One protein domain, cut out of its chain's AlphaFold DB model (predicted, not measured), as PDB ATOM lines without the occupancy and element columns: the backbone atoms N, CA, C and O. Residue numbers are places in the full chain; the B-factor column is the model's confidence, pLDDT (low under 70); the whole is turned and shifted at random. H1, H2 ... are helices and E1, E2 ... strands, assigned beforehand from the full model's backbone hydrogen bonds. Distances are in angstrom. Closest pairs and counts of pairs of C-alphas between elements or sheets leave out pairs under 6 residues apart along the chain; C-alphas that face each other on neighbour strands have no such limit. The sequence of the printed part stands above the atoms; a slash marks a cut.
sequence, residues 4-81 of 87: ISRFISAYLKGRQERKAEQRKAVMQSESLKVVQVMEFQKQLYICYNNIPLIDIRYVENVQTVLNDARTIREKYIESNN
ATOM      1  N   ILE A   4     228.352 123.015 315.038       79.50
ATOM      2  CA  ILE A   4     229.454 123.008 314.066       79.50
ATOM      3  C   ILE A   4     229.530 124.326 313.280       79.50
ATOM      4  O   ILE A   4     230.617 124.870 313.102       79.50
ATOM      5  N   SER A   5     228.392 124.896 312.859       81.06
ATOM      6  CA  SER A   5     228.400 126.150 312.093       81.06
ATOM      7  C   SER A   5     228.900 127.317 312.943       81.06
ATOM      8  O   SER A   5     229.645 128.159 312.453       81.06
ATOM      9  N   ARG A   6     228.565 127.336 314.240       82.69
ATOM     10  CA  ARG A   6     229.028 128.369 315.180       82.69
ATOM     11  C   ARG A   6     230.544 128.308 315.406       82.69
ATOM     12  O   ARG A   6     231.189 129.352 315.456       82.69
ATOM     13  N   PHE A   7     231.109 127.102 315.484       86.19
ATOM     14  CA  PHE A   7     232.555 126.894 315.590       86.19
ATOM     15  C   PHE A   7     233.298 127.358 314.328       86.19
ATOM     16  O   PHE A   7     234.264 128.115 314.422       86.19
ATOM     17  N   ILE A   8     232.810 126.973 313.143       87.81
ATOM     18  CA  ILE A   8     233.406 127.380 311.860       87.81
ATOM     19  C   ILE A   8     233.373 128.905 311.703       87.81
ATOM     20  O   ILE A   8     234.385 129.500 311.337       87.81
ATOM     21  N   SER A   9     232.253 129.561 312.025       86.31
ATOM     22  CA  SER A   9     232.155 131.026 311.962       86.31
ATOM     23  C   SER A   9     233.153 131.721 312.890       86.31
ATOM     24  O   SER A   9     233.801 132.678 312.471       86.31
ATOM     25  N   ALA A  10     233.321 131.231 314.124       87.94
ATOM     26  CA  ALA A  10     234.297 131.783 315.064       87.94
ATOM     27  C   ALA A  10     235.741 131.611 314.557       87.94
ATOM     28  O   ALA A  10     236.524 132.561 314.582       87.94
ATOM     29  N   TYR A  11     236.073 130.432 314.021       89.94
ATOM     30  CA  TYR A  11     237.383 130.166 313.427       89.94
ATOM     31  C   TYR A  11     237.673 131.076 312.223       89.94
ATOM     32  O   TYR A  11     238.754 131.662 312.129       89.94
ATOM     33  N   LEU A  12     236.709 131.228 311.306       89.56
ATOM     34  CA  LEU A  12     236.847 132.097 310.136       89.56
ATOM     35  C   LEU A  12     237.029 133.560 310.539       89.56
ATOM     36  O   LEU A  12     237.896 134.230 309.977       89.56
ATOM     37  N   LYS A  13     236.278 134.032 311.541       89.38
ATOM     38  CA  LYS A  13     236.415 135.389 312.078       89.38
ATOM     39  C   LYS A  13     237.822 135.626 312.637       89.38
ATOM     40  O   LYS A  13     238.512 136.525 312.166       89.38
ATOM     41  N   GLY A  14     238.310 134.747 313.514       88.25
ATOM     42  CA  GLY A  14     239.667 134.864 314.063       88.25
ATOM     43  C   GLY A  14     240.777 134.706 313.011       88.25
ATOM     44  O   GLY A  14     241.877 135.238 313.155       88.25
ATOM     45  N   ARG A  15     240.526 133.982 311.912       87.88
ATOM     46  CA  ARG A  15     241.447 133.930 310.764       87.88
ATOM     47  C   ARG A  15     241.465 135.250 309.989       87.88
ATOM     48  O   ARG A  15     242.537 135.676 309.562       87.88
ATOM     49  N   GLN A  16     240.311 135.880 309.785       86.12
ATOM     50  CA  GLN A  16     240.220 137.177 309.112       86.12
ATOM     51  C   GLN A  16     240.888 138.283 309.931       86.12
ATOM     52  O   GLN A  16     241.656 139.054 309.362       86.12
ATOM     53  N   GLU A  17     240.672 138.302 311.246       89.19
ATOM     54  CA  GLU A  17     241.305 139.252 312.169       89.19
ATOM     55  C   GLU A  17     242.835 139.147 312.111       89.19
ATOM     56  O   GLU A  17     243.504 140.136 311.817       89.19
ATOM     57  N   ARG A  18     243.391 137.932 312.233       87.62
ATOM     58  CA  ARG A  18     244.843 137.705 312.088       87.62
ATOM     59  C   ARG A  18     245.385 138.155 310.733       87.62
ATOM     60  O   ARG A  18     246.464 138.731 310.651       87.62
ATOM     61  N   LYS A  19     244.643 137.906 309.650       87.12
ATOM     62  CA  LYS A  19     245.044 138.337 308.303       87.12
ATOM     63  C   LYS A  19     245.021 139.863 308.165       87.12
ATOM     64  O   LYS A  19     245.869 140.416 307.469       87.12
ATOM     65  N   ALA A  20     244.057 140.537 308.789       85.69
ATOM     66  CA  ALA A  20     243.980 141.995 308.804       85.69
ATOM     67  C   ALA A  20     245.140 142.605 309.604       85.69
ATOM     68  O   ALA A  20     245.784 143.535 309.125       85.69
ATOM     69  N   GLU A  21     245.469 142.026 310.757       87.81
ATOM     70  CA  GLU A  21     246.597 142.455 311.585       87.81
ATOM     71  C   GLU A  21     247.939 142.279 310.863       87.81
ATOM     72  O   GLU A  21     248.725 143.220 310.778       87.81
ATOM     73  N   GLN A  22     248.161 141.120 310.232       88.25
ATOM     74  CA  GLN A  22     249.346 140.885 309.401       88.25
ATOM     75  C   GLN A  22     249.460 141.898 308.259       88.25
ATOM     76  O   GLN A  22     250.537 142.434 308.013       88.25
ATOM     77  N   ARG A  23     248.353 142.198 307.567       86.50
ATOM     78  CA  ARG A  23     248.340 143.211 306.501       86.50
ATOM     79  C   ARG A  23     248.714 144.591 307.024       86.50
ATOM     80  O   ARG A  23     249.500 145.277 306.378       86.50
ATOM     81  N   LYS A  24     248.184 144.973 308.185       87.88
ATOM     82  CA  LYS A  24     248.504 146.250 308.823       87.88
ATOM     83  C   LYS A  24     249.985 146.324 309.200       87.88
ATOM     84  O   LYS A  24     250.633 147.311 308.874       87.88
ATOM     85  N   ALA A  25     250.536 145.266 309.791       89.50
ATOM     86  CA  ALA A  25     251.955 145.197 310.139       89.50
ATOM     87  C   ALA A  25     252.866 145.291 308.900       89.50
ATOM     88  O   ALA A  25     253.842 146.043 308.903       89.50
ATOM     89  N   VAL A  26     252.526 144.588 307.813       90.31
ATOM     90  CA  VAL A  26     253.256 144.682 306.537       90.31
ATOM     91  C   VAL A  26     253.191 146.104 305.981       90.31
ATOM     92  O   VAL A  26     254.219 146.660 305.609       90.31
ATOM     93  N   MET A  27     252.008 146.718 305.966       90.12
ATOM     94  CA  MET A  27     251.828 148.089 305.490       90.12
ATOM     95  C   MET A  27     252.677 149.093 306.282       90.12
ATOM     96  O   MET A  27     253.365 149.914 305.678       90.12
ATOM     97  N   GLN A  28     252.667 148.998 307.613       91.75
ATOM     98  CA  GLN A  28     253.470 149.849 308.493       91.75
ATOM     99  C   GLN A  28     254.970 149.654 308.248       91.75
ATOM    100  O   GLN A  28     255.703 150.629 308.089       91.75
ATOM    101  N   SER A  29     255.425 148.403 308.129       92.00
ATOM    102  CA  SER A  29     256.810 148.083 307.757       92.00
ATOM    103  C   SER A  29     257.202 148.711 306.415       92.00
ATOM    104  O   SER A  29     258.275 149.295 306.289       92.00
ATOM    105  N   GLU A  30     256.345 148.620 305.400       91.44
ATOM    106  CA  GLU A  30     256.601 149.228 304.090       91.44
ATOM    107  C   GLU A  30     256.619 150.761 304.161       91.44
ATOM    108  O   GLU A  30     257.438 151.403 303.505       91.44
ATOM    109  N   SER A  31     255.762 151.371 304.984       92.81
ATOM    110  CA  SER A  31     255.776 152.821 305.206       92.81
ATOM    111  C   SER A  31     257.049 153.286 305.901       92.81
ATOM    112  O   SER A  31     257.582 154.329 305.529       92.81
ATOM    113  N   LEU A  32     257.576 152.504 306.848       93.56
ATOM    114  CA  LEU A  32     258.853 152.784 307.507       93.56
ATOM    115  C   LEU A  32     260.031 152.761 306.528       93.56
ATOM    116  O   LEU A  32     260.909 153.609 306.634       93.56
ATOM    117  N   LYS A  33     260.035 151.828 305.566       93.00
ATOM    118  CA  LYS A  33     261.081 151.746 304.532       93.00
ATOM    119  C   LYS A  33     260.986 152.877 303.512       93.00
ATOM    120  O   LYS A  33     262.002 153.410 303.085       93.00
ATOM    121  N   VAL A  34     259.771 153.226 303.087       94.50
ATOM    122  CA  VAL A  34     259.571 154.266 302.068       94.50
ATOM    123  C   VAL A  34     259.781 155.660 302.648       94.50
ATOM    124  O   VAL A  34     260.368 156.498 301.974       94.50
ATOM    125  N   VAL A  35     259.316 155.918 303.871       96.81
ATOM    126  CA  VAL A  35     259.426 157.220 304.536       96.81
ATOM    127  C   VAL A  35     260.428 157.115 305.680       96.81
ATOM    128  O   VAL A  35     260.111 156.635 306.776       96.81
ATOM    129  N   GLN A  36     261.646 157.581 305.427       97.00
ATOM    130  CA  GLN A  36     262.782 157.440 306.335       97.00
ATOM    131  C   GLN A  36     263.715 158.649 306.277       97.00
ATOM    132  O   GLN A  36     263.600 159.489 305.389       97.00
ATOM    133  N   VAL A  37     264.640 158.731 307.232       97.25
ATOM    134  CA  VAL A  37     265.756 159.680 307.181       97.25
ATOM    135  C   VAL A  37     266.979 158.955 306.646       97.25
ATOM    136  O   VAL A  37     267.288 157.857 307.104       97.25
ATOM    137  N   MET A  38     267.664 159.561 305.683       97.25
ATOM    138  CA  MET A  38     268.886 159.019 305.091       97.25
ATOM    139  C   MET A  38     269.947 160.106 304.966       97.25
ATOM    140  O   MET A  38     269.630 161.289 304.823       97.25
ATOM    141  N   GLU A  39     271.208 159.691 305.007       96.75
ATOM    142  CA  GLU A  39     272.349 160.572 304.793       96.75
ATOM    143  C   GLU A  39     272.723 160.629 303.307       96.75
ATOM    144  O   GLU A  39     272.946 159.602 302.667       96.75
ATOM    145  N   PHE A  40     272.842 161.844 302.776       94.75
ATOM    146  CA  PHE A  40     273.376 162.140 301.453       94.75
ATOM    147  C   PHE A  40     274.427 163.236 301.583       94.75
ATOM    148  O   PHE A  40     274.157 164.288 302.153       94.75
ATOM    149  N   GLN A  41     275.631 163.008 301.050       93.88
ATOM    150  CA  GLN A  41     276.712 164.007 301.050       93.88
ATOM    151  C   GLN A  41     276.964 164.652 302.433       93.88
ATOM    152  O   GLN A  41     277.190 165.857 302.531       93.88
ATOM    153  N   LYS A  42     276.948 163.847 303.509       94.81
ATOM    154  CA  LYS A  42     277.120 164.295 304.907       94.81
ATOM    155  C   LYS A  42     275.990 165.174 305.457       94.81
ATOM    156  O   LYS A  42     276.182 165.881 306.445       94.81
ATOM    157  N   GLN A  43     274.820 165.152 304.826       96.25
ATOM    158  CA  GLN A  43     273.616 165.845 305.277       96.25
ATOM    159  C   GLN A  43     272.463 164.852 305.395       96.25
ATOM    160  O   GLN A  43     272.360 163.903 304.621       96.25
ATOM    161  N   LEU A  44     271.608 165.049 306.394       97.62
ATOM    162  CA  LEU A  44     270.471 164.176 306.655       97.62
ATOM    163  C   LEU A  44     269.216 164.751 306.002       97.62
ATOM    164  O   LEU A  44     268.903 165.932 306.152       97.62
ATOM    165  N   TYR A  45     268.470 163.888 305.322       98.06
ATOM    166  CA  TYR A  45     267.246 164.255 304.623       98.06
ATOM    167  C   TYR A  45     266.101 163.346 305.029       98.06
ATOM    168  O   TYR A  45     266.269 162.130 305.130       98.06
ATOM    169  N   ILE A  46     264.911 163.922 305.170       97.00
ATOM    170  CA  ILE A  46     263.663 163.173 305.079       97.00
ATOM    171  C   ILE A  46     263.490 162.758 303.620       97.00
ATOM    172  O   ILE A  46     263.497 163.588 302.705       97.00
ATOM    173  N   CYS A  47     263.348 161.456 303.419       97.25
ATOM    174  CA  CYS A  47     263.312 160.825 302.115       97.25
ATOM    175  C   CYS A  47     261.988 160.109 301.897       97.25
ATOM    176  O   CYS A  47     261.432 159.494 302.812       97.25
ATOM    177  N   TYR A  48     261.530 160.140 300.648       95.50
ATOM    178  CA  TYR A  48     260.457 159.285 300.163       95.50
ATOM    179  C   TYR A  48     261.023 158.357 299.095       95.50
ATOM    180  O   TYR A  48     261.545 158.819 298.085       95.50
ATOM    181  N   ASN A  49     260.925 157.048 299.308       94.69
ATOM    182  CA  ASN A  49     261.430 156.029 298.392       94.69
ATOM    183  C   ASN A  49     262.909 156.252 298.008       94.69
ATOM    184  O   ASN A  49     263.270 156.214 296.835       94.69
ATOM    185  N   ASN A  50     263.754 156.534 299.007       95.50
ATOM    186  CA  ASN A  50     265.183 156.858 298.858       95.50
ATOM    187  C   ASN A  50     265.492 158.134 298.052       95.50
ATOM    188  O   ASN A  50     266.651 158.386 297.735       95.50
ATOM    189  N   ILE A  51     264.484 158.948 297.736       95.88
ATOM    190  CA  ILE A  51     264.666 160.257 297.110       95.88
ATOM    191  C   ILE A  51     264.700 161.307 298.228       95.88
ATOM    192  O   ILE A  51     263.724 161.395 298.984       95.88
ATOM    193  N   PRO A  52     265.786 162.091 298.368       96.69
ATOM    194  CA  PRO A  52     265.856 163.164 299.352       96.69
ATOM    195  C   PRO A  52     264.881 164.278 298.970       96.69
ATOM    196  O   PRO A  52     264.906 164.771 297.844       96.69
ATOM    197  N   LEU A  53     264.014 164.666 299.906       95.69
ATOM    198  CA  LEU A  53     263.008 165.706 299.675       95.69
ATOM    199  C   LEU A  53     263.263 166.952 300.519       95.69
ATOM    200  O   LEU A  53     263.186 168.065 300.009       95.69
ATOM    201  N   ILE A  54     263.538 166.767 301.813       95.75
ATOM    202  CA  ILE A  54     263.650 167.868 302.775       95.75
ATOM    203  C   ILE A  54     264.871 167.626 303.652       95.75
ATOM    204  O   ILE A  54     264.983 166.574 304.277       95.75
ATOM    205  N   ASP A  55     265.781 168.593 303.708       96.75
ATOM    206  CA  ASP A  55     266.890 168.574 304.664       96.75
ATOM    207  C   ASP A  55     266.341 168.745 306.086       96.75
ATOM    208  O   ASP A  55     265.535 169.645 306.343       96.75
ATOM    209  N   ILE A  56     266.777 167.892 307.018       96.81
ATOM    210  CA  ILE A  56     266.266 167.905 308.394       96.81
ATOM    211  C   ILE A  56     266.515 169.236 309.116       96.81
ATOM    212  O   ILE A  56     265.801 169.546 310.061       96.81
ATOM    213  N   ARG A  57     267.496 170.041 308.679       96.06
ATOM    214  CA  ARG A  57     267.806 171.355 309.268       96.06
ATOM    215  C   ARG A  57     266.672 172.364 309.107       96.06
ATOM    216  O   ARG A  57     266.611 173.321 309.871       96.06
ATOM    217  N   TYR A  58     265.782 172.155 308.135       96.25
ATOM    218  CA  TYR A  58     264.585 172.979 307.931       96.25
ATOM    219  C   TYR A  58     263.345 172.418 308.639       96.25
ATOM    220  O   TYR A  58     262.244 172.927 308.441       96.25
ATOM    221  N   VAL A  59     263.501 171.361 309.440       95.75
ATOM    222  CA  VAL A  59     262.397 170.669 310.104       95.75
ATOM    223  C   VAL A  59     262.571 170.760 311.612       95.75
ATOM    224  O   VAL A  59     263.479 170.168 312.184       95.75
ATOM    225  N   GLU A  60     261.650 171.461 312.267       95.38
ATOM    226  CA  GLU A  60     261.673 171.653 313.720       95.38
ATOM    227  C   GLU A  60     261.503 170.331 314.487       95.38
ATOM    228  O   GLU A  60     262.201 170.077 315.466       95.38
ATOM    229  N   ASN A  61     260.611 169.451 314.018       96.81
ATOM    230  CA  ASN A  61     260.376 168.142 314.625       96.81
ATOM    231  C   ASN A  61     260.323 167.030 313.569       96.81
ATOM    232  O   ASN A  61     259.271 166.700 313.016       96.81
ATOM    233  N   VAL A  62     261.484 166.426 313.314       95.50
ATOM    234  CA  VAL A  62     261.659 165.356 312.319       95.50
ATOM    235  C   VAL A  62     260.769 164.149 312.617       95.50
ATOM    236  O   VAL A  62     260.196 163.562 311.700       95.50
ATOM    237  N   GLN A  63     260.614 163.781 313.891       96.06
ATOM    238  CA  GLN A  63     259.843 162.601 314.276       96.06
ATOM    239  C   GLN A  63     258.355 162.768 313.960       96.06
ATOM    240  O   GLN A  63     257.736 161.839 313.435       96.06
ATOM    241  N   THR A  64     257.791 163.944 314.243       96.81
ATOM    242  CA  THR A  64     256.397 164.261 313.906       96.81
ATOM    243  C   THR A  64     256.183 164.212 312.399       96.81
ATOM    244  O   THR A  64     255.298 163.496 311.940       96.81
ATOM    245  N   VAL A  65     257.055 164.859 311.615       95.69
ATOM    246  CA  VAL A  65     256.943 164.861 310.146       95.69
ATOM    247  C   VAL A  65     257.019 163.447 309.564       95.69
ATOM    248  O   VAL A  65     256.235 163.100 308.680       95.69
ATOM    249  N   LEU A  66     257.915 162.595 310.074       96.44
ATOM    250  CA  LEU A  66     257.990 161.194 309.653       96.44
ATOM    251  C   LEU A  66     256.704 160.429 309.976       96.44
ATOM    252  O   LEU A  66     256.217 159.674 309.134       96.44
ATOM    253  N   ASN A  67     256.161 160.600 311.182       96.12
ATOM    254  CA  ASN A  67     254.935 159.924 311.603       96.12
ATOM    255  C   ASN A  67     253.733 160.362 310.757       96.12
ATOM    256  O   ASN A  67     252.953 159.513 310.315       96.12
ATOM    257  N   ASP A  68     253.621 161.657 310.470       96.00
ATOM    258  CA  ASP A  68     252.560 162.211 309.632       96.00
ATOM    259  C   ASP A  68     252.668 161.694 308.197       96.00
ATOM    260  O   ASP A  68     251.698 161.166 307.652       96.00
ATOM    261  N   ALA A  69     253.862 161.742 307.600       95.75
ATOM    262  CA  ALA A  69     254.093 161.251 306.244       95.75
ATOM    263  C   ALA A  69     253.822 159.738 306.110       95.75
ATOM    264  O   ALA A  69     253.221 159.299 305.124       95.75
ATOM    265  N   ARG A  70     254.194 158.933 307.115       96.12
ATOM    266  CA  ARG A  70     253.864 157.496 307.169       96.12
ATOM    267  C   ARG A  70     252.359 157.273 307.270       96.12
ATOM    268  O   ARG A  70     251.818 156.488 306.498       96.12
ATOM    269  N   THR A  71     251.677 158.019 308.135       95.19
ATOM    270  CA  THR A  71     250.217 157.940 308.298       95.19
ATOM    271  C   THR A  71     249.480 158.324 307.014       95.19
ATOM    272  O   THR A  71     248.527 157.653 306.618       95.19
ATOM    273  N   ILE A  72     249.925 159.380 306.327       95.00
ATOM    274  CA  ILE A  72     249.368 159.802 305.033       95.00
ATOM    275  C   ILE A  72     249.538 158.687 303.998       95.00
ATOM    276  O   ILE A  72     248.582 158.346 303.298       95.00
ATOM    277  N   ARG A  73     250.723 158.070 303.931       92.94
ATOM    278  CA  ARG A  73     250.987 156.943 303.030       92.94
ATOM    279  C   ARG A  73     250.088 155.745 303.340       92.94
ATOM    280  O   ARG A  73     249.500 155.188 302.418       92.94
ATOM    281  N   GLU A  74     249.955 155.364 304.608       92.88
ATOM    282  CA  GLU A  74     249.083 154.265 305.051       92.88
ATOM    283  C   GLU A  74     247.628 154.493 304.628       92.88
ATOM    284  O   GLU A  74     247.035 153.635 303.975       92.88
ATOM    285  N   LYS A  75     247.084 155.691 304.871       92.75
ATOM    286  CA  LYS A  75     245.729 156.063 304.429       92.75
ATOM    287  C   LYS A  75     245.571 156.007 302.911       92.75
ATOM    288  O   LYS A  75     244.530 155.575 302.415       92.75
ATOM    289  N   TYR A  76     246.589 156.439 302.165       91.44
ATOM    290  CA  TYR A  76     246.583 156.369 300.705       91.44
ATOM    291  C   TYR A  76     246.508 154.917 300.215       91.44
ATOM    292  O   TYR A  76     245.711 154.603 299.336       91.44
ATOM    293  N   ILE A  77     247.285 154.017 300.812       90.19
ATOM    294  CA  ILE A  77     247.276 152.589 300.482       90.19
ATOM    295  C   ILE A  77     245.913 151.968 300.766       90.19
ATOM    296  O   ILE A  77     245.375 151.279 299.897       90.19
ATOM    297  N   GLU A  78     245.372 152.200 301.965       88.81
ATOM    298  CA  GLU A  78     244.065 151.679 302.373       88.81
ATOM    299  C   GLU A  78     242.970 152.151 301.413       88.81
ATOM    300  O   GLU A  78     242.197 151.338 300.906       88.81
ATOM    301  N   SER A  79     242.965 153.445 301.085       90.75
ATOM    302  CA  SER A  79     241.970 154.053 300.190       90.75
ATOM    303  C   SER A  79     242.064 153.533 298.751       90.75
ATOM    304  O   SER A  79     241.053 153.447 298.060       90.75
ATOM    305  N   ASN A  80     243.265 153.157 298.302       89.50
ATOM    306  CA  ASN A  80     243.516 152.672 296.941       89.50
ATOM    307  C   ASN A  80     243.617 151.139 296.841       89.50
ATOM    308  O   ASN A  80     243.940 150.616 295.776       89.50
ATOM    309  N   ASN A  81     243.345 150.396 297.922       85.06
ATOM    310  CA  ASN A  81     243.457 148.931 297.980       85.06
ATOM    311  C   ASN A  81     244.806 148.382 297.467       85.06
ATOM    312  O   ASN A  81     244.865 147.311 296.849       85.06
TER     313      ASN A  81
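What this domain is: This is residues 4 to 81 of the 87 residues of an uncharacterized protein of Prevotella stercorea (UniProt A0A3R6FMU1). A small, strongly twisted sheet of three strands, E1, E2 and E3, with the helix H2 over one face forms a head, and the long helix H1 runs into it like a handle. Residues 4 to 23 of H1 stick out free and make the length of the whole, while the last turn of H1 meets the head and H2 folds back, crossing H1 near that end. The printed part has 78 residues with two named helices and three named strands in the order H1 E1 E2 E3 H2, of mixed class; the sheet's order is E1 E2 E3, antiparallel throughout. The whole is extended, with a radius of gyration of the C-alphas of 18.2 A and spans of 63 by 20 by 19 A.

How they stand to each other: E1, residues 35 to 40, E2, residues 43 to 48, and E3, residues 51 to 55, form a meander, each strand the antiparallel neighbour of the one before. E1 and E2 are a hairpin, at 147 degrees between directions, with N 38 and O 45 3.0 A apart and N 45 and O 38 2.9 A apart, within hydrogen-bond range. E2 and E3 are a hairpin too, at 127 degrees, with N 46 and O 54 2.8 A apart, also within range. E1 and E3 are the edge strands. H2, residues 62 to 79, is on the sheet at a height of 8.9 A, two layers, a helix on one face of a sheet. It lies over E1 and runs along the strands, at 27 degrees to E1 on the local plane; the closest C-alphas of the two are those of Val 35 and Arg 70, 6.2 A apart. H1, residues 4 to 34, only grazes the sheet, with its residues 31 to 34. Residues 27 to 32 of H1 touch residues 70 to 74 of H2, at a steep tilt of 46 degrees, opposite ways; their closest C-alphas, of Ser 31 and Arg 70, are 5.4 A apart. In H1 and H2 every O i to N i+4 pair is within hydrogen-bond range.

Where its parts are: H1 begins at C-alpha 4, (229.454, 123.008, 314.066), and is 45.0 A long. E1 is 15.1 A long and begins at C-alpha 35, (259.426, 157.220, 304.536). E2 is 15.6 A long and E3 11.5 A. H2 is 25.7 A long and ends at C-alpha 79, (241.970, 154.053, 300.190).

The domain as a whole: The C-alphas farthest apart, those of Ile 4 and Gln 41, are 63.9 A apart. Without residues 4 to 23 the body spans 37 by 20 by 17 A. The printed part has no cut. The link from E3 to H2 is short, and the other links are tight. The mean pLDDT of the printed part is 92.4, and no printed residue is under 70.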